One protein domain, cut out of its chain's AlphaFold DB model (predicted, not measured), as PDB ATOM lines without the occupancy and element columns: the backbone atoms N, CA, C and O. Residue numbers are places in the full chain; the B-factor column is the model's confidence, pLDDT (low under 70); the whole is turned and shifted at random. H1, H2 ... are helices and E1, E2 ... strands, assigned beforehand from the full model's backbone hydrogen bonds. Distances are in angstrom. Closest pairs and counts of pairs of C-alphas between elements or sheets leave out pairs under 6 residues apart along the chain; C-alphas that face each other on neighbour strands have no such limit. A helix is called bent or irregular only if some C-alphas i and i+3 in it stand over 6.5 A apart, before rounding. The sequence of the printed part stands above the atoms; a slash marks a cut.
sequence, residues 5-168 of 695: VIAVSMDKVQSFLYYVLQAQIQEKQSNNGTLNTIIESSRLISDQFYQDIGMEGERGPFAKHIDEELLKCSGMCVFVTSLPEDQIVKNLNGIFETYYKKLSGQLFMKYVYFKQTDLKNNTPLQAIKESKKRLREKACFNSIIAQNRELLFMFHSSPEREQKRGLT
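This is residues 5 to 168 of the 695 residues of an uncharacterized protein of Paenibacillus terrae (UniProt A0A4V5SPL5). A twisted four-stranded sheet makes a slab between helices, with H3 and the later part of H2 over one face and H4 slanting across the other. H1 and the earlier part of H2 form a helical hairpin that reaches past one end of the sheet, and residues 22 to 32 stick out at its tip; H5 packs on the edge strand E4, and H6 follows it. The printed part has 164 residues, with six named helices and four named strands in the order E1 H1 H2 E2 E3 H3 E4 H4 H5 H6; the sheet, in the order E2 E3 E1 E4, is antiparallel throughout, and the class is mixed, helices and strands. The whole is compact, with a radius of gyration of the C-alphas of 17.0 A, and elongated, spanning 55 by 31 by 25 A.

The sheet has E2, residues 68 to 73, and E4, residues 109 to 115, as edge strands, and E3, residues 76 to 81, and E1, residues 5 to 10, as inner strands. E1 and E4 are antiparallel at 171 degrees, with N 7 and O 112 within hydrogen-bond range at 2.9 A. E3 and E1 are antiparallel at 158 degrees, with N 8 and O 77 at 3.0 A. E2 and E3 form a hairpin, with N 78 and O 71 at 2.8 A. H3, residues 85 to 102, is on the sheet at a height of 9.7 A, over E1 and E4, and runs along the strands, at 8 degrees to E1 on the local plane; its closest C-alphas to E4 are those of Phe 96 and Met 109, 6.2 A apart. On the same face H2, residues 31 to 53, is on the sheet with residues 45 to 53 and lies over E3 at a height of 10.2 A; only 2 of its C-alphas fall on E1, just short of lying over it too. H2 has a kink of 48 degrees near residue 47 and is irregular, but only just: C-alphas 46 and 49 are 6.6 A apart. H2 and H3 are close but not clearly touching, the closest C-alphas, of Ile 53 and Ile 95, being 7.2 A apart. On the opposite face H4, residues 124 to 134, at a height of 8.6 A, runs slantwise to the strands, at 52 degrees to E1 on the local plane; it lies over E1 and only just over E3, on which 3 of its C-alphas fall. The closest C-alphas of E1 and H4 are those of Ala 7 and Ser 131, 5.9 A apart. E1, H1 H2, E2 and E3, H3, E4 are split strand-helix-strand units, each with another strand between its two parallel strands, and both crossovers are right-handed. H1, residues 13 to 22, is not on the sheet; it touches H2 at residues 38 to 45 alone, closest at the C-alphas of Val 13 and Ser 42, 6.7 A, opposite ways at a shallow tilt of 32 degrees, only just short of steep. H5, residues 138 to 147, only grazes the sheet with residues 140 to 144. H6, residues 149 to 153, is not on the sheet and is close to but not clearly touching H3, with the C-alphas of Glu 97 and Leu 151 7.5 A apart. Every O i to N i+4 pair is within hydrogen-bond range in H1, H3, H4, H5 and H6, and 16 of 19 are in H2.

E1 begins at C-alpha 5, (42.298, 101.499, -31.269), and is 17.1 A long; E4 is 20.8 A, E3 16.3 A and E2 15.2 A. H2 is the longest helix, 31.5 A from C-alpha 31 at (31.958, 115.695, 6.579) to C-alpha 53; H3 is 25.7 A, H4 15.4 A, H5 14.4 A and H1 13.9 A. H6, 5.9 A, ends at C-alpha 153, (29.703, 89.126, -7.930).

The C-alphas farthest apart are those of Glu 27 and Asn 121, 54.9 A. The printed part has no cut. The link from H2 to E2, residues 54 to 67, is long, and residues 154 to 168 hold no named element. The mean pLDDT of the printed part is 74.5; 57 residues are under 70, among them residues 12 to 43 and 155 to 168.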
ATOM      1  N   VAL A   5      42.737 100.297 -31.978       91.62
ATOM      2  CA  VAL A   5      42.298 101.499 -31.269       91.62
ATOM      3  C   VAL A   5      41.770 101.062 -29.912       91.62
ATOM      4  O   VAL A   5      40.866 100.227 -29.840       91.62
ATOM      5  N   ILE A   6      42.318 101.635 -28.846       92.56
ATOM      6  CA  ILE A   6      41.888 101.416 -27.466       92.56
ATOM      7  C   ILE A   6      41.236 102.691 -26.960       92.56
ATOM      8  O   ILE A   6      41.777 103.784 -27.122       92.56
ATOM      9  N   ALA A   7      40.085 102.547 -26.310       92.31
ATOM     10  CA  ALA A   7      39.427 103.639 -25.620       92.31
ATOM     11  C   ALA A   7      39.054 103.223 -24.201       92.31
ATOM     12  O   ALA A   7      38.378 102.214 -24.002       92.31
ATOM     13  N   VAL A   8      39.467 104.028 -23.224       90.69
ATOM     14  CA  VAL A   8      39.178 103.829 -21.800       90.69
ATOM     15  C   VAL A   8      38.492 105.081 -21.271       90.69
ATOM     16  O   VAL A   8      38.872 106.198 -21.616       90.69
ATOM     17  N   SER A   9      37.460 104.903 -20.453       88.12
ATOM     18  CA  SER A   9      36.706 105.977 -19.818       88.12
ATOM     19  C   SER A   9      36.319 105.585 -18.401       88.12
ATOM     20  O   SER A   9      35.703 104.548 -18.186       88.12
ATOM     21  N   MET A  10      36.586 106.457 -17.442       82.38
ATOM     22  CA  MET A  10      36.000 106.396 -16.109       82.38
ATOM     23  C   MET A  10      34.589 106.978 -16.129       82.38
ATOM     24  O   MET A  10      34.297 107.908 -16.889       82.38
ATOM     25  N   ASP A  11      33.703 106.450 -15.285       72.06
ATOM     26  CA  ASP A  11      32.463 107.145 -14.957       72.06
ATOM     27  C   ASP A  11      32.766 108.530 -14.368       72.06
ATOM     28  O   ASP A  11      33.775 108.749 -13.695       72.06
ATOM     29  N   LYS A  12      31.874 109.492 -14.628       67.94
ATOM     30  CA  LYS A  12      32.036 110.855 -14.115       67.94
ATOM     31  C   LYS A  12      32.122 110.826 -12.586       67.94
ATOM     32  O   LYS A  12      31.302 110.177 -11.940       67.94
ATOM     33  N   VAL A  13      33.006 111.636 -11.993       60.34
ATOM     34  CA  VAL A  13      33.038 111.870 -10.529       60.34
ATOM     35  C   VAL A  13      31.671 112.324 -10.014       60.34
ATOM     36  O   VAL A  13      31.303 112.045  -8.882       60.34
ATOM     37  N   GLN A  14      30.860 112.971 -10.853       57.84
ATOM     38  CA  GLN A  14      29.466 113.287 -10.539       57.84
ATOM     39  C   GLN A  14      28.617 112.051 -10.228       57.84
ATOM     40  O   GLN A  14      27.789 112.114  -9.329       57.84
ATOM     41  N   SER A  15      28.820 110.936 -10.933       59.28
ATOM     42  CA  SER A  15      28.149 109.662 -10.657       59.28
ATOM     43  C   SER A  15      28.598 109.086  -9.316       59.28
ATOM     44  O   SER A  15      27.771 108.577  -8.568       59.28
ATOM     45  N   PHE A  16      29.881 109.243  -8.977       58.66
ATOM     46  CA  PHE A  16      30.416 108.902  -7.660       58.66
ATOM     47  C   PHE A  16      29.830 109.772  -6.556       58.66
ATOM     48  O   PHE A  16      29.341 109.240  -5.570       58.66
ATOM     49  N   LEU A  17      29.809 111.097  -6.738       57.09
ATOM     50  CA  LEU A  17      29.110 112.033  -5.860       57.09
ATOM     51  C   LEU A  17      27.660 111.574  -5.696       57.09
ATOM     52  O   LEU A  17      27.222 111.346  -4.583       57.09
ATOM     53  N   TYR A  18      26.928 111.333  -6.779       57.84
ATOM     54  CA  TYR A  18      25.534 110.903  -6.712       57.84
ATOM     55  C   TYR A  18      25.359 109.582  -5.945       57.84
ATOM     56  O   TYR A  18      24.492 109.494  -5.083       57.84
ATOM     57  N   TYR A  19      26.218 108.586  -6.184       56.25
ATOM     58  CA  TYR A  19      26.168 107.285  -5.514       56.25
ATOM     59  C   TYR A  19      26.565 107.364  -4.032       56.25
ATOM     60  O   TYR A  19      25.849 106.853  -3.181       56.25
ATOM     61  N   VAL A  20      27.655 108.059  -3.697       54.03
ATOM     62  CA  VAL A  20      28.124 108.280  -2.316       54.03
ATOM     63  C   VAL A  20      27.135 109.130  -1.511       54.03
ATOM     64  O   VAL A  20      27.009 108.951  -0.301       54.03
ATOM     65  N   LEU A  21      26.420 110.048  -2.169       52.75
ATOM     66  CA  LEU A  21      25.396 110.888  -1.549       52.75
ATOM     67  C   LEU A  21      24.038 110.164  -1.413       52.75
ATOM     68  O   LEU A  21      23.294 110.460  -0.476       52.75
ATOM     69  N   GLN A  22      23.691 109.240  -2.322       46.97
ATOM     70  CA  GLN A  22      22.438 108.468  -2.275       46.97
ATOM     71  C   GLN A  22      22.526 107.176  -1.454       46.97
ATOM     72  O   GLN A  22      21.535 106.804  -0.824       46.97
ATOM     73  N   ALA A  23      23.676 106.500  -1.433       48.44
ATOM     74  CA  ALA A  23      23.892 105.338  -0.585       48.44
ATOM     75  C   ALA A  23      23.814 105.782   0.883       48.44
ATOM     76  O   ALA A  23      24.583 106.634   1.325       48.44
ATOM     77  N   GLN A  24      22.860 105.227   1.633       42.25
ATOM     78  CA  GLN A  24      22.582 105.516   3.043       42.25
ATOM     79  C   GLN A  24      23.748 105.122   3.973       42.25
ATOM     80  O   GLN A  24      23.623 104.245   4.817       42.25
ATOM     81  N   ILE A  25      24.892 105.798   3.880       46.69
ATOM     82  CA  ILE A  25      25.949 105.766   4.900       46.69
ATOM     83  C   ILE A  25      25.802 107.031   5.762       46.69
ATOM     84  O   ILE A  25      26.762 107.749   6.018       46.69
ATOM     85  N   GLN A  26      24.568 107.359   6.165       40.03
ATOM     86  CA  GLN A  26      24.267 108.562   6.952       40.03
ATOM     87  C   GLN A  26      24.849 108.509   8.370       40.03
ATOM     88  O   GLN A  26      25.142 109.553   8.940       40.03
ATOM     89  N   GLU A  27      25.087 107.325   8.936       39.62
ATOM     90  CA  GLU A  27      25.453 107.223  10.353       39.62
ATOM     91  C   GLU A  27      26.908 107.597  10.681       39.62
ATOM     92  O   GLU A  27      27.236 107.759  11.854       39.62
ATOM     93  N   LYS A  28      27.820 107.692   9.697       43.88
ATOM     94  CA  LYS A  28      29.275 107.770   9.986       43.88
ATOM     95  C   LYS A  28      30.081 108.749   9.126       43.88
ATOM     96  O   LYS A  28      31.310 108.719   9.174       43.88
ATOM     97  N   GLN A  29      29.439 109.630   8.359       42.88
ATOM     98  CA  GLN A  29      30.159 110.654   7.596       42.88
ATOM     99  C   GLN A  29      30.571 111.820   8.501       42.88
ATOM    100  O   GLN A  29      29.836 112.785   8.677       42.88
ATOM    101  N   SER A  30      31.792 111.783   9.042       48.88
ATOM    102  CA  SER A  30      32.466 113.043   9.356       48.88
ATOM    103  C   SER A  30      32.641 113.788   8.028       48.88
ATOM    104  O   SER A  30      33.366 113.286   7.166       48.88
ATOM    105  N   ASN A  31      31.980 114.936   7.842       54.28
ATOM    106  CA  ASN A  31      31.958 115.695   6.579       54.28
ATOM    107  C   ASN A  31      33.348 115.841   5.921       54.28
ATOM    108  O   ASN A  31      33.462 115.748   4.704       54.28
ATOM    109  N   ASN A  32      34.417 115.972   6.715       53.19
ATOM    110  CA  ASN A  32      35.795 116.072   6.222       53.19
ATOM    111  C   ASN A  32      36.299 114.804   5.503       53.19
ATOM    112  O   ASN A  32      37.019 114.912   4.519       53.19
ATOM    113  N   GLY A  33      35.922 113.609   5.966       56.41
ATOM    114  CA  GLY A  33      36.360 112.344   5.371       56.41
ATOM    115  C   GLY A  33      35.789 112.147   3.967       56.41
ATOM    116  O   GLY A  33      36.539 111.905   3.029       56.41
ATOM    117  N   THR A  34      34.476 112.344   3.809       58.22
ATOM    118  CA  THR A  34      33.804 112.264   2.502       58.22
ATOM    119  C   THR A  34      34.319 113.332   1.537       58.22
ATOM    120  O   THR A  34      34.533 113.048   0.362       58.22
ATOM    121  N   LEU A  35      34.548 114.555   2.027       59.41
ATOM    122  CA  LEU A  35      35.094 115.647   1.225       59.41
ATOM    123  C   LEU A  35      36.511 115.356   0.714       59.41
ATOM    124  O   LEU A  35      36.779 115.568  -0.468       59.41
ATOM    125  N   ASN A  36      37.389 114.828   1.568       60.41
ATOM    126  CA  ASN A  36      38.735 114.429   1.160       60.41
ATOM    127  C   ASN A  36      38.682 113.320   0.110       60.41
ATOM    128  O   ASN A  36      39.366 113.420  -0.902       60.41
ATOM    129  N   THR A  37      37.806 112.325   0.285       62.09
ATOM    130  CA  THR A  37      37.601 111.281  -0.728       62.09
ATOM    131  C   THR A  37      37.128 111.861  -2.065       62.09
ATOM    132  O   THR A  37      37.554 111.385  -3.109       62.09
ATOM    133  N   ILE A  38      36.284 112.900  -2.080       62.38
ATOM    134  CA  ILE A  38      35.859 113.553  -3.333       62.38
ATOM    135  C   ILE A  38      37.039 114.263  -4.014       62.38
ATOM    136  O   ILE A  38      37.219 114.108  -5.222       62.38
ATOM    137  N   ILE A  39      37.857 115.003  -3.258       62.84
ATOM    138  CA  ILE A  39      39.047 115.689  -3.789       62.84
ATOM    139  C   ILE A  39      40.064 114.668  -4.320       62.84
ATOM    140  O   ILE A  39      40.586 114.832  -5.422       62.84
ATOM    141  N   GLU A  40      40.307 113.586  -3.580       64.88
ATOM    142  CA  GLU A  40      41.186 112.490  -3.994       64.88
ATOM    143  C   GLU A  40      40.668 111.787  -5.249       64.88
ATOM    144  O   GLU A  40      41.441 111.582  -6.181       64.88
ATOM    145  N   SER A  41      39.369 111.487  -5.327       64.25
ATOM    146  CA  SER A  41      38.743 110.929  -6.532       64.25
ATOM    147  C   SER A  41      38.859 111.874  -7.731       64.25
ATOM    148  O   SER A  41      39.090 111.414  -8.848       64.25
ATOM    149  N   SER A  42      38.741 113.192  -7.516       63.66
ATOM    150  CA  SER A  42      38.948 114.201  -8.561       63.66
ATOM    151  C   SER A  42      40.378 114.151  -9.095       63.66
ATOM    152  O   SER A  42      40.559 114.058 -10.304       63.66
ATOM    153  N   ARG A  43      41.376 114.139  -8.201       66.69
ATOM    154  CA  ARG A  43      42.803 114.052  -8.556       66.69
ATOM    155  C   ARG A  43      43.155 112.728  -9.235       66.69
ATOM    156  O   ARG A  43      43.931 112.680 -10.185       66.69
ATOM    157  N   LEU A  44      42.578 111.635  -8.745       70.00
ATOM    158  CA  LEU A  44      42.769 110.305  -9.309       70.00
ATOM    159  C   LEU A  44      42.275 110.259 -10.758       70.00
ATOM    160  O   LEU A  44      42.944 109.671 -11.598       70.00
ATOM    161  N   ILE A  45      41.154 110.917 -11.063       67.25
ATOM    162  CA  ILE A  45      40.594 110.970 -12.419       67.25
ATOM    163  C   ILE A  45      41.293 112.005 -13.313       67.25
ATOM    164  O   ILE A  45      41.405 111.764 -14.516       67.25
ATOM    165  N   SER A  46      41.756 113.134 -12.767       63.31
ATOM    166  CA  SER A  46      42.422 114.180 -13.553       63.31
ATOM    167  C   SER A  46      43.881 113.854 -13.880       63.31
ATOM    168  O   SER A  46      44.290 114.065 -15.020       63.31
ATOM    169  N   ASP A  47      44.631 113.293 -12.924       66.00
ATOM    170  CA  ASP A  47      46.093 113.176 -13.028       66.00
ATOM    171  C   ASP A  47      46.530 111.708 -13.054       66.00
ATOM    172  O   ASP A  47      47.228 111.256 -13.961       66.00
ATOM    173  N   GLN A  48      46.104 110.931 -12.053       73.75
ATOM    174  CA  GLN A  48      46.642 109.585 -11.832       73.75
ATOM    175  C   GLN A  48      46.140 108.575 -12.873       73.75
ATOM    176  O   GLN A  48      46.867 107.659 -13.244       73.75
ATOM    177  N   PHE A  49      44.933 108.783 -13.402       80.38
ATOM    178  CA  PHE A  49      44.311 107.943 -14.424       80.38
ATOM    179  C   PHE A  49      45.187 107.748 -15.662       80.38
ATOM    180  O   PHE A  49      45.347 106.630 -16.146       80.38
ATOM    181  N   TYR A  50      45.807 108.819 -16.151       82.25
ATOM    182  CA  TYR A  50      46.645 108.749 -17.346       82.25
ATOM    183  C   TYR A  50      47.985 108.061 -17.083       82.25
ATOM    184  O   TYR A  50      48.481 107.334 -17.945       82.25
ATOM    185  N   GLN A  51      48.533 108.236 -15.880       83.00
ATOM    186  CA  GLN A  51      49.753 107.561 -15.442       83.00
ATOM    187  C   GLN A  51      49.522 106.063 -15.230       83.00
ATOM    188  O   GLN A  51      50.335 105.252 -15.652       83.00
ATOM    189  N   ASP A  52      48.393 105.674 -14.637       83.56
ATOM    190  CA  ASP A  52      48.084 104.267 -14.365       83.56
ATOM    191  C   ASP A  52      47.851 103.458 -15.657       83.56
ATOM    192  O   ASP A  52      48.133 102.261 -15.694       83.56
ATOM    193  N   ILE A  53      47.373 104.102 -16.729       85.06
ATOM    194  CA  ILE A  53      47.224 103.485 -18.061       85.06
ATOM    195  C   ILE A  53      48.572 103.396 -18.790       85.06
ATOM    196  O   ILE A  53      48.820 102.423 -19.504       85.06
ATOM    197  N   GLY A  54      49.452 104.379 -18.591       82.69
ATOM    198  CA  GLY A  54      50.725 104.519 -19.306       82.69
ATOM    199  C   GLY A  54      50.731 105.565 -20.416       82.69
ATOM    200  O   GLY A  54      51.627 105.544 -21.252       82.69
ATOM    201  N   MET A  55      49.757 106.485 -20.413       80.81
ATOM    202  CA  MET A  55      49.739 107.670 -21.285       80.81
ATOM    203  C   MET A  55      50.746 108.736 -20.825       80.81
ATOM    204  O   MET A  55      51.220 109.531 -21.629       80.81
ATOM    205  N   GLU A  56      51.052 108.787 -19.524       77.44
ATOM    206  CA  GLU A  56      52.022 109.715 -18.937       77.44
ATOM    207  C   GLU A  56      53.067 108.982 -18.094       77.44
ATOM    208  O   GLU A  56      52.736 108.167 -17.234       77.44
ATOM    209  N   GLY A  57      54.337 109.346 -18.279       73.88
ATOM    210  CA  GLY A  57      55.454 108.739 -17.559       73.88
ATOM    211  C   GLY A  57      55.813 107.339 -18.065       73.88
ATOM    212  O   GLY A  57      55.393 106.908 -19.134       73.88
ATOM    213  N   GLU A  58      56.641 106.626 -17.300       74.06
ATOM    214  CA  GLU A  58      57.120 105.279 -17.658       74.06
ATOM    215  C   GLU A  58      56.366 104.146 -16.941       74.06
ATOM    216  O   GLU A  58      56.783 102.990 -16.992       74.06
ATOM    217  N   ARG A  59      55.291 104.472 -16.217       71.88
ATOM    218  CA  ARG A  59      54.513 103.524 -15.408       71.88
ATOM    219  C   ARG A  59      53.195 103.218 -16.119       71.88
ATOM    220  O   ARG A  59      52.708 104.067 -16.845       71.88
ATOM    221  N   GLY A  60      52.640 102.022 -15.921       80.25
ATOM    222  CA  GLY A  60      51.376 101.588 -16.534       80.25
ATOM    223  C   GLY A  60      51.555 100.489 -17.595       80.25
ATOM    224  O   GLY A  60      52.625 100.366 -18.191       80.25
ATOM    225  N   PRO A  61      50.534  99.650 -17.834       85.31
ATOM    226  CA  PRO A  61      50.662  98.447 -18.660       85.31
ATOM    227  C   PRO A  61      50.748  98.731 -20.168       85.31
ATOM    228  O   PRO A  61      51.132  97.839 -20.923       85.31
ATOM    229  N   PHE A  62      50.415  99.949 -20.610       87.69
ATOM    230  CA  PHE A  62      50.614 100.400 -21.993       87.69
ATOM    231  C   PHE A  62      51.815 101.340 -22.162       87.69
ATOM    232  O   PHE A  62      52.066 101.806 -23.274       87.69
ATOM    233  N   ALA A  63      52.589 101.608 -21.103       85.38
ATOM    234  CA  ALA A  63      53.766 102.466 -21.204       85.38
ATOM    235  C   ALA A  63      54.739 101.919 -22.263       85.38
ATOM    236  O   ALA A  63      55.020 100.723 -22.294       85.38
ATOM    237  N   LYS A  64      55.247 102.797 -23.141       83.94
ATOM    238  CA  LYS A  64      56.132 102.454 -24.282       83.94
ATOM    239  C   LYS A  64      55.489 101.579 -25.374       83.94
ATOM    240  O   LYS A  64      56.174 101.198 -26.317       83.94
ATOM    241  N   HIS A  65      54.189 101.303 -25.278       85.12
ATOM    242  CA  HIS A  65      53.417 100.518 -26.250       85.12
ATOM    243  C   HIS A  65      52.267 101.317 -26.883       85.12
ATOM    244  O   HIS A  65      51.343 100.736 -27.456       85.12
ATOM    245  N   ILE A  66      52.306 102.643 -26.757       86.69
ATOM    246  CA  ILE A  66      51.376 103.564 -27.406       86.69
ATOM    247  C   ILE A  66      52.048 104.073 -28.677       86.69
ATOM    248  O   ILE A  66      53.036 104.801 -28.600       86.69
ATOM    249  N   ASP A  67      51.505 103.686 -29.829       85.81
ATOM    250  CA  ASP A  67      52.017 104.115 -31.132       85.81
ATOM    251  C   ASP A  67      51.549 105.539 -31.453       85.81
ATOM    252  O   ASP A  67      52.307 106.352 -31.976       85.81
ATOM    253  N   GLU A  68      50.293 105.854 -31.118       85.88
ATOM    254  CA  GLU A  68      49.689 107.162 -31.379       85.88
ATOM    255  C   GLU A  68      48.660 107.530 -30.298       85.88
ATOM    256  O   GLU A  68      47.726 106.776 -30.024       85.88
ATOM    257  N   GLU A  69      48.782 108.717 -29.699       86.75
ATOM    258  CA  GLU A  69      47.761 109.284 -28.808       86.75
ATOM    259  C   GLU A  69      46.718 110.068 -29.616       86.75
ATOM    260  O   GLU A  69      47.025 111.096 -30.227       86.75
ATOM    261  N   LEU A  70      45.458 109.619 -29.570       84.19
ATOM    262  CA  LEU A  70      44.364 110.232 -30.326       84.19
ATOM    263  C   LEU A  70      43.574 111.246 -29.493       84.19
ATOM    264  O   LEU A  70      43.215 112.309 -30.002       84.19
ATOM    265  N   LEU A  71      43.271 110.920 -28.234       83.38
ATOM    266  CA  LEU A  71      42.509 111.778 -27.327       83.38
ATOM    267  C   LEU A  71      42.921 111.564 -25.876       83.38
ATOM    268  O   LEU A  71      42.992 110.433 -25.402       83.38
ATOM    269  N   LYS A  72      43.014 112.670 -25.144       81.69
ATOM    270  CA  LYS A  72      43.131 112.709 -23.693       81.69
ATOM    271  C   LYS A  72      42.249 113.821 -23.132       81.69
ATOM    272  O   LYS A  72      42.401 114.990 -23.488       81.69
ATOM    273  N   CYS A  73      41.249 113.441 -22.343       71.25
ATOM    274  CA  CYS A  73      40.225 114.354 -21.839       71.25
ATOM    275  C   CYS A  73      39.567 113.806 -20.568       71.25
ATOM    276  O   CYS A  73      38.915 112.770 -20.642       71.25
ATOM    277  N   SER A  74      39.718 114.502 -19.434       67.62
ATOM    278  CA  SER A  74      39.017 114.289 -18.149       67.62
ATOM    279  C   SER A  74      38.486 112.864 -17.892       67.62
ATOM    280  O   SER A  74      37.277 112.623 -17.958       67.62
ATOM    281  N   GLY A  75      39.374 111.918 -17.579       74.88
ATOM    282  CA  GLY A  75      38.998 110.532 -17.274       74.88
ATOM    283  C   GLY A  75      38.675 109.665 -18.495       74.88
ATOM    284  O   GLY A  75      38.183 108.555 -18.331       74.88
ATOM    285  N   MET A  76      38.937 110.142 -19.714       85.25
ATOM    286  CA  MET A  76      38.877 109.383 -20.965       85.25
ATOM    287  C   MET A  76      40.196 109.511 -21.730       85.25
ATOM    288  O   MET A  76      40.771 110.602 -21.824       85.25
ATOM    289  N   CYS A  77      40.652 108.408 -22.317       87.19
ATOM    290  CA  CYS A  77      41.747 108.391 -23.280       87.19
ATOM    291  C   CYS A  77      41.421 107.483 -24.470       87.19
ATOM    292  O   CYS A  77      40.722 106.479 -24.327       87.19
ATOM    293  N   VAL A  78      41.940 107.845 -25.642       89.88
ATOM    294  CA  VAL A  78      41.894 107.040 -26.864       89.88
ATOM    295  C   VAL A  78      43.285 107.039 -27.481       89.88
ATOM    296  O   VAL A  78      43.870 108.106 -27.671       89.88
ATOM    297  N   PHE A  79      43.807 105.863 -27.803       91.62
ATOM    298  CA  PHE A  79      45.142 105.703 -28.370       91.62
ATOM    299  C   PHE A  79      45.225 104.465 -29.267       91.62
ATOM    300  O   PHE A  79      44.340 103.606 -29.241       91.62
ATOM    301  N   VAL A  80      46.278 104.392 -30.078       90.31
ATOM    302  CA  VAL A  80      46.583 103.273 -30.973       90.31
ATOM    303  C   VAL A  80      47.740 102.466 -30.402       90.31
ATOM    304  O   VAL A  80      48.704 103.028 -29.880       90.31
ATOM    305  N   THR A  81      47.643 101.144 -30.502       92.38
ATOM    306  CA  THR A  81      48.717 100.218 -30.136       92.38
ATOM    307  C   THR A  81      48.830  99.076 -31.142       92.38
ATOM    308  O   THR A  81      47.839  98.644 -31.738       92.38
ATOM    309  N   SER A  82      50.044  98.554 -31.280       91.19
ATOM    310  CA  SER A  82      50.381  97.369 -32.067       91.19
ATOM    311  C   SER A  82      50.533  96.117 -31.198       91.19
ATOM    312  O   SER A  82      51.029  95.091 -31.669       91.19
ATOM    313  N   LEU A  83      50.125  96.184 -29.924       90.75
ATOM    314  CA  LEU A  83      50.106  95.021 -29.041       90.75
ATOM    315  C   LEU A  83      49.156  93.926 -29.565       90.75
ATOM    316  O   LEU A  83      48.110  94.234 -30.141       90.75
ATOM    317  N   PRO A  84      49.475  92.640 -29.326       90.50
ATOM    318  CA  PRO A  84      48.557  91.541 -29.605       90.50
ATOM    319  C   PRO A  84      47.263  91.664 -28.792       90.50
ATOM    320  O   PRO A  84      47.286  92.100 -27.640       90.50
ATOM    321  N   GLU A  85      46.148  91.209 -29.364       90.12
ATOM    322  CA  GLU A  85      44.816  91.300 -28.750       90.12
ATOM    323  C   GLU A  85      44.752  90.684 -27.345       90.12
ATOM    324  O   GLU A  85      44.248  91.319 -26.420       90.12
ATOM    325  N   ASP A  86      45.351  89.507 -27.148       88.75
ATOM    326  CA  ASP A  86      45.384  88.831 -25.844       88.75
ATOM    327  C   ASP A  86      46.062  89.687 -24.762       88.75
ATOM    328  O   ASP A  86      45.616  89.742 -23.613       88.75
ATOM    329  N   GLN A  87      47.125  90.409 -25.135       91.06
ATOM    330  CA  GLN A  87      47.838  91.300 -24.223       91.06
ATOM    331  C   GLN A  87      47.022  92.562 -23.927       91.06
ATOM    332  O   GLN A  87      47.005  93.022 -22.785       91.06
ATOM    333  N   ILE A  88      46.309  93.100 -24.923       90.81
ATOM    334  CA  ILE A  88      45.394  94.236 -24.748       90.81
ATOM    335  C   ILE A  88      44.300  93.878 -23.738       90.81
ATOM    336  O   ILE A  88      44.092  94.619 -22.776       90.81
ATOM    337  N   VAL A  89      43.639  92.729 -23.915       89.75
ATOM    338  CA  VAL A  89      42.574  92.254 -23.016       89.75
ATOM    339  C   VAL A  89      43.107  92.066 -21.598       89.75
ATOM    340  O   VAL A  89      42.510  92.565 -20.642       89.75
ATOM    341  N   LYS A  90      44.267  91.414 -21.451       89.75
ATOM    342  CA  LYS A  90      44.916  91.211 -20.149       89.75
ATOM    343  C   LYS A  90      45.226  92.537 -19.449       89.75
ATOM    344  O   LYS A  90      44.939  92.684 -18.262       89.75
ATOM    345  N   ASN A  91      45.779  93.504 -20.180       91.44
ATOM    346  CA  ASN A  91      46.114  94.819 -19.643       91.44
ATOM    347  C   ASN A  91      44.856  95.588 -19.208       91.44
ATOM    348  O   ASN A  91      44.828  96.131 -18.105       91.44
ATOM    349  N   LEU A  92      43.803  95.611 -20.033       90.69
ATOM    350  CA  LEU A  92      42.549  96.309 -19.723       90.69
ATOM    351  C   LEU A  92      41.836  95.708 -18.505       90.69
ATOM    352  O   LEU A  92      41.407  96.460 -17.628       90.69
ATOM    353  N   ASN A  93      41.780  94.375 -18.403       87.44
ATOM    354  CA  ASN A  93      41.229  93.688 -17.232       87.44
ATOM    355  C   ASN A  93      42.042  94.002 -15.966       87.44
ATOM    356  O   ASN A  93      41.469  94.318 -14.928       87.44
ATOM    357  N   GLY A  94      43.377  94.003 -16.053       87.25
ATOM    358  CA  GLY A  94      44.240  94.353 -14.921       87.25
ATOM    359  C   GLY A  94      44.027  95.786 -14.417       87.25
ATOM    360  O   GLY A  94      43.952  96.018 -13.205       87.25
ATOM    361  N   ILE A  95      43.866  96.749 -15.332       87.94
ATOM    362  CA  ILE A  95      43.515  98.130 -14.965       87.94
ATOM    363  C   ILE A  95      42.124  98.155 -14.318       87.94
ATOM    364  O   ILE A  95      41.959  98.770 -13.263       87.94
ATOM    365  N   PHE A  96      41.140  97.458 -14.902       88.19
ATOM    366  CA  PHE A  96      39.776  97.403 -14.375       88.19
ATOM    367  C   PHE A  96      39.754  96.888 -12.939       88.19
ATOM    368  O   PHE A  96      39.194  97.545 -12.063       88.19
ATOM    369  N   GLU A  97      40.408  95.758 -12.672       86.31
ATOM    370  CA  GLU A  97      40.495  95.184 -11.332       86.31
ATOM    371  C   GLU A  97      41.130  96.145 -10.329       86.31
ATOM    372  O   GLU A  97      40.631  96.303  -9.214       86.31
ATOM    373  N   THR A  98      42.226  96.795 -10.728       84.38
ATOM    374  CA  THR A  98      42.951  97.742  -9.878       84.38
ATOM    375  C   THR A  98      42.046  98.903  -9.483       84.38
ATOM    376  O   THR A  98      41.925  99.217  -8.297       84.38
ATOM    377  N   TYR A  99      41.360  99.507 -10.454       79.81
ATOM    378  CA  TYR A  99      40.445 100.620 -10.217       79.81
ATOM    379  C   TYR A  99      39.210 100.196  -9.425       79.81
ATOM    380  O   TYR A  99      38.828 100.886  -8.480       79.81
ATOM    381  N   TYR A 100      38.622  99.043  -9.747       79.75
ATOM    382  CA  TYR A 100      37.465  98.510  -9.035       79.75
ATOM    383  C   TYR A 100      37.784  98.259  -7.555       79.75
ATOM    384  O   TYR A 100      37.032  98.695  -6.684       79.75
ATOM    385  N   LYS A 101      38.935  97.642  -7.251       79.12
ATOM    386  CA  LYS A 101      39.405  97.404  -5.874       79.12
ATOM    387  C   LYS A 101      39.736  98.722  -5.160       79.12
ATOM    388  O   LYS A 101      39.223  98.970  -4.069       79.12
ATOM    389  N   LYS A 102      40.524  99.604  -5.795       74.94
ATOM    390  CA  LYS A 102      40.948 100.907  -5.237       74.94
ATOM    391  C   LYS A 102      39.761 101.815  -4.909       74.94
ATOM    392  O   LYS A 102      39.770 102.487  -3.883       74.94
ATOM    393  N   LEU A 103      38.722 101.802  -5.747       70.38
ATOM    394  CA  LEU A 103      37.516 102.622  -5.590       70.38
ATOM    395  C   LEU A 103      36.360 101.860  -4.923       70.38
ATOM    396  O   LEU A 103      35.249 102.382  -4.848       70.38
ATOM    397  N   SER A 104      36.599 100.636  -4.434       68.75
ATOM    398  CA  SER A 104      35.588  99.780  -3.789       68.75
ATOM    399  C   SER A 104      34.292  99.641  -4.608       68.75
ATOM    400  O   SER A 104      33.193  99.687  -4.058       68.75
ATOM    401  N   GLY A 105      34.414  99.559  -5.936       69.81
ATOM    402  CA  GLY A 105      33.293  99.445  -6.871       69.81
ATOM    403  C   GLY A 105      32.398 100.684  -7.012       69.81
ATOM    404  O   GLY A 105      31.373 100.609  -7.682       69.81
ATOM    405  N   GLN A 106      32.761 101.826  -6.416       65.00
ATOM    406  CA  GLN A 106      31.938 103.048  -6.431       65.00
ATOM    407  C   GLN A 106      32.015 103.826  -7.756       65.00
ATOM    408  O   GLN A 106      31.124 104.613  -8.071       65.00
ATOM    409  N   LEU A 107      33.084 103.624  -8.525       68.50
ATOM    410  CA  LEU A 107      33.290 104.184  -9.859       68.50
ATOM    411  C   LEU A 107      33.568 103.043 -10.827       68.50
ATOM    412  O   LEU A 107      34.429 102.204 -10.563       68.50
ATOM    413  N   PHE A 108      32.853 103.030 -11.949       77.12
ATOM    414  CA  PHE A 108      33.013 102.000 -12.963       77.12
ATOM    415  C   PHE A 108      33.923 102.491 -14.090       77.12
ATOM    416  O   PHE A 108      33.729 103.584 -14.628       77.12
ATOM    417  N   MET A 109      34.907 101.674 -14.464       86.50
ATOM    418  CA  MET A 109      35.733 101.909 -15.644       86.50
ATOM    419  C   MET A 109      35.121 101.185 -16.842       86.50
ATOM    420  O   MET A 109      34.786 100.005 -16.767       86.50
ATOM    421  N   LYS A 110      34.992 101.891 -17.962       89.56
ATOM    422  CA  LYS A 110      34.554 101.358 -19.250       89.56
ATOM    423  C   LYS A 110      35.725 101.337 -20.214       89.56
ATOM    424  O   LYS A 110      36.487 102.297 -20.280       89.56
ATOM    425  N   TYR A 111      35.844 100.269 -20.984       92.25
ATOM    426  CA  TYR A 111      36.843 100.160 -22.033       92.25
ATOM    427  C   TYR A 111      36.276  99.436 -23.248       92.25
ATOM    428  O   TYR A 111      35.373  98.606 -23.140       92.25
ATOM    429  N   VAL A 112      36.812  99.779 -24.413       92.56
ATOM    430  CA  VAL A 112      36.582  99.087 -25.680       92.56
ATOM    431  C   VAL A 112      37.883  99.068 -26.468       92.56
ATOM    432  O   VAL A 112      38.703  99.981 -26.355       92.56
ATOM    433  N   TYR A 113      38.051  98.047 -27.295       92.31
ATOM    434  CA  TYR A 113      39.127  97.977 -28.271       92.31
ATOM    435  C   TYR A 113      38.571  97.449 -29.596       92.31
ATOM    436  O   TYR A 113      37.573  96.726 -29.611       92.31
ATOM    437  N   PHE A 114      39.158  97.861 -30.717       91.81
ATOM    438  CA  PHE A 114      38.762  97.396 -32.049       91.81
ATOM    439  C   PHE A 114      39.876  97.595 -33.070       91.81
ATOM    440  O   PHE A 114      40.787  98.396 -32.851       91.81
ATOM    441  N   LYS A 115      39.818  96.865 -34.188       89.12
ATOM    442  CA  LYS A 115      40.851  96.970 -35.217       89.12
ATOM    443  C   LYS A 115      40.695  98.288 -35.953       89.12
ATOM    444  O   LYS A 115      39.593  98.690 -36.324       89.12
ATOM    445  N   GLN A 116      41.813  98.947 -36.218       83.62
ATOM    446  CA  GLN A 116      41.819 100.209 -36.948       83.62
ATOM    447  C   GLN A 116      41.245 100.062 -38.375       83.62
ATOM    448  O   GLN A 116      40.632 100.988 -38.900       83.62
ATOM    449  N   THR A 117      41.355  98.867 -38.964       79.69
ATOM    450  CA  THR A 117      40.754  98.497 -40.258       79.69
ATOM    451  C   THR A 117      39.224  98.498 -40.265       79.69
ATOM    452  O   THR A 117      38.631  98.552 -41.337       79.69
ATOM    453  N   ASP A 118      38.575  98.455 -39.100       79.69
ATOM    454  CA  ASP A 118      37.110  98.413 -38.996       79.69
ATOM    455  C   ASP A 118      36.470  99.801 -39.224       79.69
ATOM    456  O   ASP A 118      35.244  99.936 -39.274       79.69
ATOM    457  N   LEU A 119      37.286 100.854 -39.350       78.81
ATOM    458  CA  LEU A 119      36.846 102.227 -39.591       78.81
ATOM    459  C   LEU A 119      36.721 102.502 -41.094       78.81
ATOM    460  O   LEU A 119      37.691 102.383 -41.837       78.81
ATOM    461  N   LYS A 120      35.532 102.949 -41.532       64.12
ATOM    462  CA  LYS A 120      35.243 103.252 -42.949       64.12
ATOM    463  C   LYS A 120      36.224 104.259 -43.559       64.12
ATOM    464  O   LYS A 120      36.616 104.068 -44.703       64.12
ATOM    465  N   ASN A 121      36.649 105.272 -42.794       65.06
ATOM    466  CA  ASN A 121      37.791 106.120 -43.135       65.06
ATOM    467  C   ASN A 121      38.754 106.121 -41.943       65.06
ATOM    468  O   ASN A 121      38.407 106.586 -40.857       65.06
ATOM    469  N   ASN A 122      39.970 105.617 -42.144       68.62
ATOM    470  CA  ASN A 122      40.982 105.457 -41.100       68.62
ATOM    471  C   ASN A 122      41.592 106.802 -40.642       68.62
ATOM    472  O   ASN A 122      42.775 107.069 -40.822       68.62
ATOM    473  N   THR A 123      40.758 107.691 -40.107       79.38
ATOM    474  CA  THR A 123      41.154 109.009 -39.604       79.38
ATOM    475  C   THR A 123      41.103 109.019 -38.074       79.38
ATOM    476  O   THR A 123      40.142 108.487 -37.501       79.38
ATOM    477  N   PRO A 124      42.054 109.689 -37.396       82.44
ATOM    478  CA  PRO A 124      42.047 109.866 -35.941       82.44
ATOM    479  C   PRO A 124      40.705 110.366 -35.385       82.44
ATOM    480  O   PRO A 124      40.200 109.875 -34.376       82.44
ATOM    481  N   LEU A 125      40.060 111.302 -36.089       83.44
ATOM    482  CA  LEU A 125      38.773 111.866 -35.678       83.44
ATOM    483  C   LEU A 125      37.635 110.828 -35.723       83.44
ATOM    484  O   LEU A 125      36.783 110.812 -34.832       83.44
ATOM    485  N   GLN A 126      37.603 109.957 -36.739       84.88
ATOM    486  CA  GLN A 126      36.616 108.875 -36.804       84.88
ATOM    487  C   GLN A 126      36.867 107.819 -35.731       84.88
ATOM    488  O   GLN A 126      35.906 107.382 -35.097       84.88
ATOM    489  N   ALA A 127      38.131 107.483 -35.461       86.31
ATOM    490  CA  ALA A 127      38.496 106.588 -34.368       86.31
ATOM    491  C   ALA A 127      37.993 107.119 -33.012       86.31
ATOM    492  O   ALA A 127      37.385 106.371 -32.245       86.31
ATOM    493  N   ILE A 128      38.138 108.424 -32.745       86.56
ATOM    494  CA  ILE A 128      37.607 109.074 -31.534       86.56
ATOM    495  C   ILE A 128      36.071 109.036 -31.498       86.56
ATOM    496  O   ILE A 128      35.484 108.712 -30.461       86.56
ATOM    497  N   LYS A 129      35.396 109.374 -32.609       86.00
ATOM    498  CA  LYS A 129      33.922 109.383 -32.691       86.00
ATOM    499  C   LYS A 129      33.339 107.987 -32.452       86.00
ATOM    500  O   LYS A 129      32.410 107.848 -31.655       86.00
ATOM    501  N   GLU A 130      33.910 106.966 -33.083       88.62
ATOM    502  CA  GLU A 130      33.489 105.571 -32.928       88.62
ATOM    503  C   GLU A 130      33.792 105.041 -31.519       88.62
ATOM    504  O   GLU A 130      32.924 104.440 -30.890       88.62
ATOM    505  N   SER A 131      34.963 105.366 -30.961       90.31
ATOM    506  CA  SER A 131      35.315 105.041 -29.571       90.31
ATOM    507  C   SER A 131      34.284 105.583 -28.578       90.31
ATOM    508  O   SER A 131      33.756 104.845 -27.744       90.31
ATOM    509  N   LYS A 132      33.919 106.867 -28.705       87.75
ATOM    510  CA  LYS A 132      32.896 107.498 -27.854       87.75
ATOM    511  C   LYS A 132      31.516 106.871 -28.023       87.75
ATOM    512  O   LYS A 132      30.754 106.841 -27.057       87.75
ATOM    513  N   LYS A 133      31.175 106.414 -29.229       89.00
ATOM    514  CA  LYS A 133      29.913 105.724 -29.506       89.00
ATOM    515  C   LYS A 133      29.882 104.365 -28.805       89.00
ATOM    516  O   LYS A 133      28.991 104.148 -27.988       89.00
ATOM    517  N   ARG A 134      30.885 103.510 -29.034       90.69
ATOM    518  CA  ARG A 134      30.964 102.158 -28.453       90.69
ATOM    519  C   ARG A 134      30.996 102.173 -26.925       90.69
ATOM    520  O   ARG A 134      30.286 101.395 -26.298       90.69
ATOM    521  N   LEU A 135      31.718 103.116 -26.313       88.25
ATOM    522  CA  LEU A 135      31.746 103.283 -24.851       88.25
ATOM    523  C   LEU A 135      30.371 103.611 -24.231       88.25
ATOM    524  O   LEU A 135      30.172 103.394 -23.036       88.25
ATOM    525  N   ARG A 136      29.420 104.154 -25.007       85.50
ATOM    526  CA  ARG A 136      28.053 104.466 -24.544       85.50
ATOM    527  C   ARG A 136      27.063 103.327 -24.773       85.50
ATOM    528  O   ARG A 136      25.962 103.365 -24.226       85.50
ATOM    529  N   GLU A 137      27.412 102.348 -25.600       87.88
ATOM    530  CA  GLU A 137      26.519 101.248 -25.940       87.88
ATOM    531  C   GLU A 137      26.377 100.276 -24.766       87.88
ATOM    532  O   GLU A 137      27.339  99.946 -24.072       87.88
ATOM    533  N   LYS A 138      25.161  99.748 -24.574       85.69
ATOM    534  CA  LYS A 138      24.893  98.727 -23.546       85.69
ATOM    535  C   LYS A 138      25.766  97.480 -23.733       85.69
ATOM    536  O   LYS A 138      26.119  96.835 -22.754       85.69
ATOM    537  N   ALA A 139      26.140  97.175 -24.977       85.81
ATOM    538  CA  ALA A 139      27.015  96.057 -25.313       85.81
ATOM    539  C   ALA A 139      28.394  96.165 -24.640       85.81
ATOM    540  O   ALA A 139      28.867  95.171 -24.092       85.81
ATOM    541  N   CYS A 140      28.998  97.362 -24.600       86.50
ATOM    542  CA  CYS A 140      30.265  97.597 -23.899       86.50
ATOM    543  C   CYS A 140      30.128  97.237 -22.416       86.50
ATOM    544  O   CYS A 140      30.873  96.404 -21.904       86.50
ATOM    545  N   PHE A 141      29.114  97.779 -21.743       83.31
ATOM    546  CA  PHE A 141      28.887  97.508 -20.324       83.31
ATOM    547  C   PHE A 141      28.660  96.014 -20.038       83.31
ATOM    548  O   PHE A 141      29.288  95.452 -19.143       83.31
ATOM    549  N   ASN A 142      27.832  95.352 -20.850       84.94
ATOM    550  CA  ASN A 142      27.576  93.917 -20.728       84.94
ATOM    551  C   ASN A 142      28.853  93.083 -20.914       84.94
ATOM    552  O   ASN A 142      29.053  92.112 -20.188       84.94
ATOM    553  N   SER A 143      29.725  93.467 -21.854       85.94
ATOM    554  CA  SER A 143      30.989  92.761 -22.095       85.94
ATOM    555  C   SER A 143      31.938  92.843 -20.898       85.94
ATOM    556  O   SER A 143      32.502  91.829 -20.498       85.94
ATOM    557  N   ILE A 144      32.036  94.012 -20.258       86.81
ATOM    558  CA  ILE A 144      32.885  94.216 -19.077       86.81
ATOM    559  C   ILE A 144      32.351  93.414 -17.892       86.81
ATOM    560  O   ILE A 144      33.136  92.777 -17.189       86.81
ATOM    561  N   ILE A 145      31.028  93.395 -17.691       83.94
ATOM    562  CA  ILE A 145      30.402  92.565 -16.653       83.94
ATOM    563  C   ILE A 145      30.699  91.088 -16.894       83.94
ATOM    564  O   ILE A 145      31.078  90.389 -15.959       83.94
ATOM    565  N   ALA A 146      30.545  90.608 -18.129       85.62
ATOM    566  CA  ALA A 146      30.808  89.213 -18.461       85.62
ATOM    567  C   ALA A 146      32.278  88.835 -18.210       85.62
ATOM    568  O   ALA A 146      32.541  87.787 -17.621       85.62
ATOM    569  N   GLN A 147      33.216  89.704 -18.602       85.12
ATOM    570  CA  GLN A 147      34.659  89.498 -18.431       85.12
ATOM    571  C   GLN A 147      35.099  89.537 -16.964       85.12
ATOM    572  O   GLN A 147      35.976  88.774 -16.575       85.12
ATOM    573  N   ASN A 148      34.474  90.381 -16.141       84.81
ATOM    574  CA  ASN A 148      34.874  90.609 -14.749       84.81
ATOM    575  C   ASN A 148      33.856  90.049 -13.738       84.81
ATOM    576  O   ASN A 148      33.825  90.474 -12.584       84.81
ATOM    577  N   ARG A 149      33.006  89.098 -14.155       84.38
ATOM    578  CA  ARG A 149      31.889  88.567 -13.348       84.38
ATOM    579  C   ARG A 149      32.332  88.057 -11.977       84.38
ATOM    580  O   ARG A 149      31.637  88.266 -10.990       84.38
ATOM    581  N   GLU A 150      33.491  87.409 -11.911       84.19
ATOM    582  CA  GLU A 150      33.990  86.818 -10.670       84.19
ATOM    583  C   GLU A 150      34.359  87.907  -9.668       84.19
ATOM    584  O   GLU A 150      33.951  87.835  -8.517       84.19
ATOM    585  N   LEU A 151      35.022  88.974 -10.115       83.75
ATOM    586  CA  LEU A 151      35.307  90.132  -9.272       83.75
ATOM    587  C   LEU A 151      34.022  90.857  -8.841       83.75
ATOM    588  O   LEU A 151      33.893  91.259  -7.690       83.75
ATOM    589  N   LEU A 152      33.076  91.042  -9.764       82.00
ATOM    590  CA  LEU A 152      31.884  91.862  -9.534       82.00
ATOM    591  C   LEU A 152      30.849  91.204  -8.615       82.00
ATOM    592  O   LEU A 152      30.148  91.910  -7.892       82.00
ATOM    593  N   PHE A 153      30.730  89.876  -8.662       80.88
ATOM    594  CA  PHE A 153      29.703  89.126  -7.930       80.88
ATOM    595  C   PHE A 153      30.252  88.332  -6.738       80.88
ATOM    596  O   PHE A 153      29.498  87.614  -6.081       80.88
ATOM    597  N   MET A 154      31.543  88.466  -6.428       77.56
ATOM    598  CA  MET A 154      32.147  87.870  -5.239       77.56
ATOM    599  C   MET A 154      32.102  88.841  -4.060       77.56
ATOM    600  O   MET A 154      32.392  90.035  -4.185       77.56
ATOM    601  N   PHE A 155      31.767  88.320  -2.882       65.81
ATOM    602  CA  PHE A 155      31.842  89.087  -1.646       65.81
ATOM    603  C   PHE A 155      33.303  89.360  -1.302       65.81
ATOM    604  O   PHE A 155      34.074  88.442  -1.037       65.81
ATOM    605  N   HIS A 156      33.672  90.636  -1.294       63.62
ATOM    606  CA  HIS A 156      34.986  91.076  -0.855       63.62
ATOM    607  C   HIS A 156      34.893  91.558   0.592       63.62
ATOM    608  O   HIS A 156      33.993  92.331   0.937       63.62
ATOM    609  N   SER A 157      35.835  91.140   1.436       57.59
ATOM    610  CA  SER A 157      36.008  91.743   2.757       57.59
ATOM    611  C   SER A 157      36.274  93.234   2.569       57.59
ATOM    612  O   SER A 157      37.158  93.618   1.800       57.59
ATOM    613  N   SER A 158      35.486  94.085   3.232       49.41
ATOM    614  CA  SER A 158      35.732  95.527   3.202       49.41
ATOM    615  C   SER A 158      37.168  95.761   3.676       49.41
ATOM    616  O   SER A 158      37.512  95.223   4.732       49.41
ATOM    617  N   PRO A 159      38.013  96.497   2.926       54.59
ATOM    618  CA  PRO A 159      39.376  96.751   3.364       54.59
ATOM    619  C   PRO A 159      39.328  97.321   4.783       54.59
ATOM    620  O   PRO A 159      38.575  98.267   5.047       54.59
ATOM    621  N   GLU A 160      40.064  96.691   5.704       43.59
ATOM    622  CA  GLU A 160      40.115  97.099   7.105       43.59
ATOM    623  C   GLU A 160      40.344  98.612   7.184       43.59
ATOM    624  O   GLU A 160      41.157  99.191   6.456       43.59
ATOM    625  N   ARG A 161      39.573  99.277   8.053       43.28
ATOM    626  CA  ARG A 161      39.490 100.747   8.162       43.28
ATOM    627  C   ARG A 161      40.843 101.444   8.345       43.28
ATOM    628  O   ARG A 161      40.917 102.657   8.160       43.28
ATOM    629  N   GLU A 162      41.890 100.707   8.690       38.16
ATOM    630  CA  GLU A 162      43.250 101.207   8.858       38.16
ATOM    631  C   GLU A 162      43.892 101.653   7.534       38.16
ATOM    632  O   GLU A 162      44.600 102.658   7.527       38.16
ATOM    633  N   GLN A 163      43.541 101.060   6.383       38.78
ATOM    634  CA  GLN A 163      44.063 101.526   5.086       38.78
ATOM    635  C   GLN A 163      43.419 102.834   4.596       38.78
ATOM    636  O   GLN A 163      44.069 103.607   3.894       38.78
ATOM    637  N   LYS A 164      42.194 103.168   5.036       42.88
ATOM    638  CA  LYS A 164      41.586 104.489   4.756       42.88
ATOM    639  C   LYS A 164      42.222 105.632   5.553       42.88
ATOM    640  O   LYS A 164      42.015 106.790   5.209       42.88
ATOM    641  N   ARG A 165      42.995 105.329   6.605       34.62
ATOM    642  CA  ARG A 165      43.810 106.317   7.335       34.62
ATOM    643  C   ARG A 165      45.202 106.517   6.714       34.62
ATOM    644  O   ARG A 165      45.872 107.479   7.072       34.62
ATOM    645  N   GLY A 166      45.621 105.636   5.799       31.66
ATOM    646  CA  GLY A 166      46.974 105.588   5.231       31.66
ATOM    647  C   GLY A 166      47.205 106.396   3.947       31.66
ATOM    648  O   GLY A 166      48.361 106.654   3.618       31.66
ATOM    649  N   LEU A 167      46.163 106.857   3.239       38.44
ATOM    650  CA  LEU A 167      46.334 107.927   2.246       38.44
ATOM    651  C   LEU A 167      46.387 109.252   3.001       38.44
ATOM    652  O   LEU A 167      45.390 109.895   3.311       38.44
ATOM    653  N   THR A 168      47.600 109.584   3.417       34.81
ATOM    654  CA  THR A 168      47.903 110.673   4.329       34.81
ATOM    655  C   THR A 168      47.358 112.019   3.847       34.81
ATOM    656  O   THR A 168      47.739 112.530   2.785       34.81
TER     657      THR A 168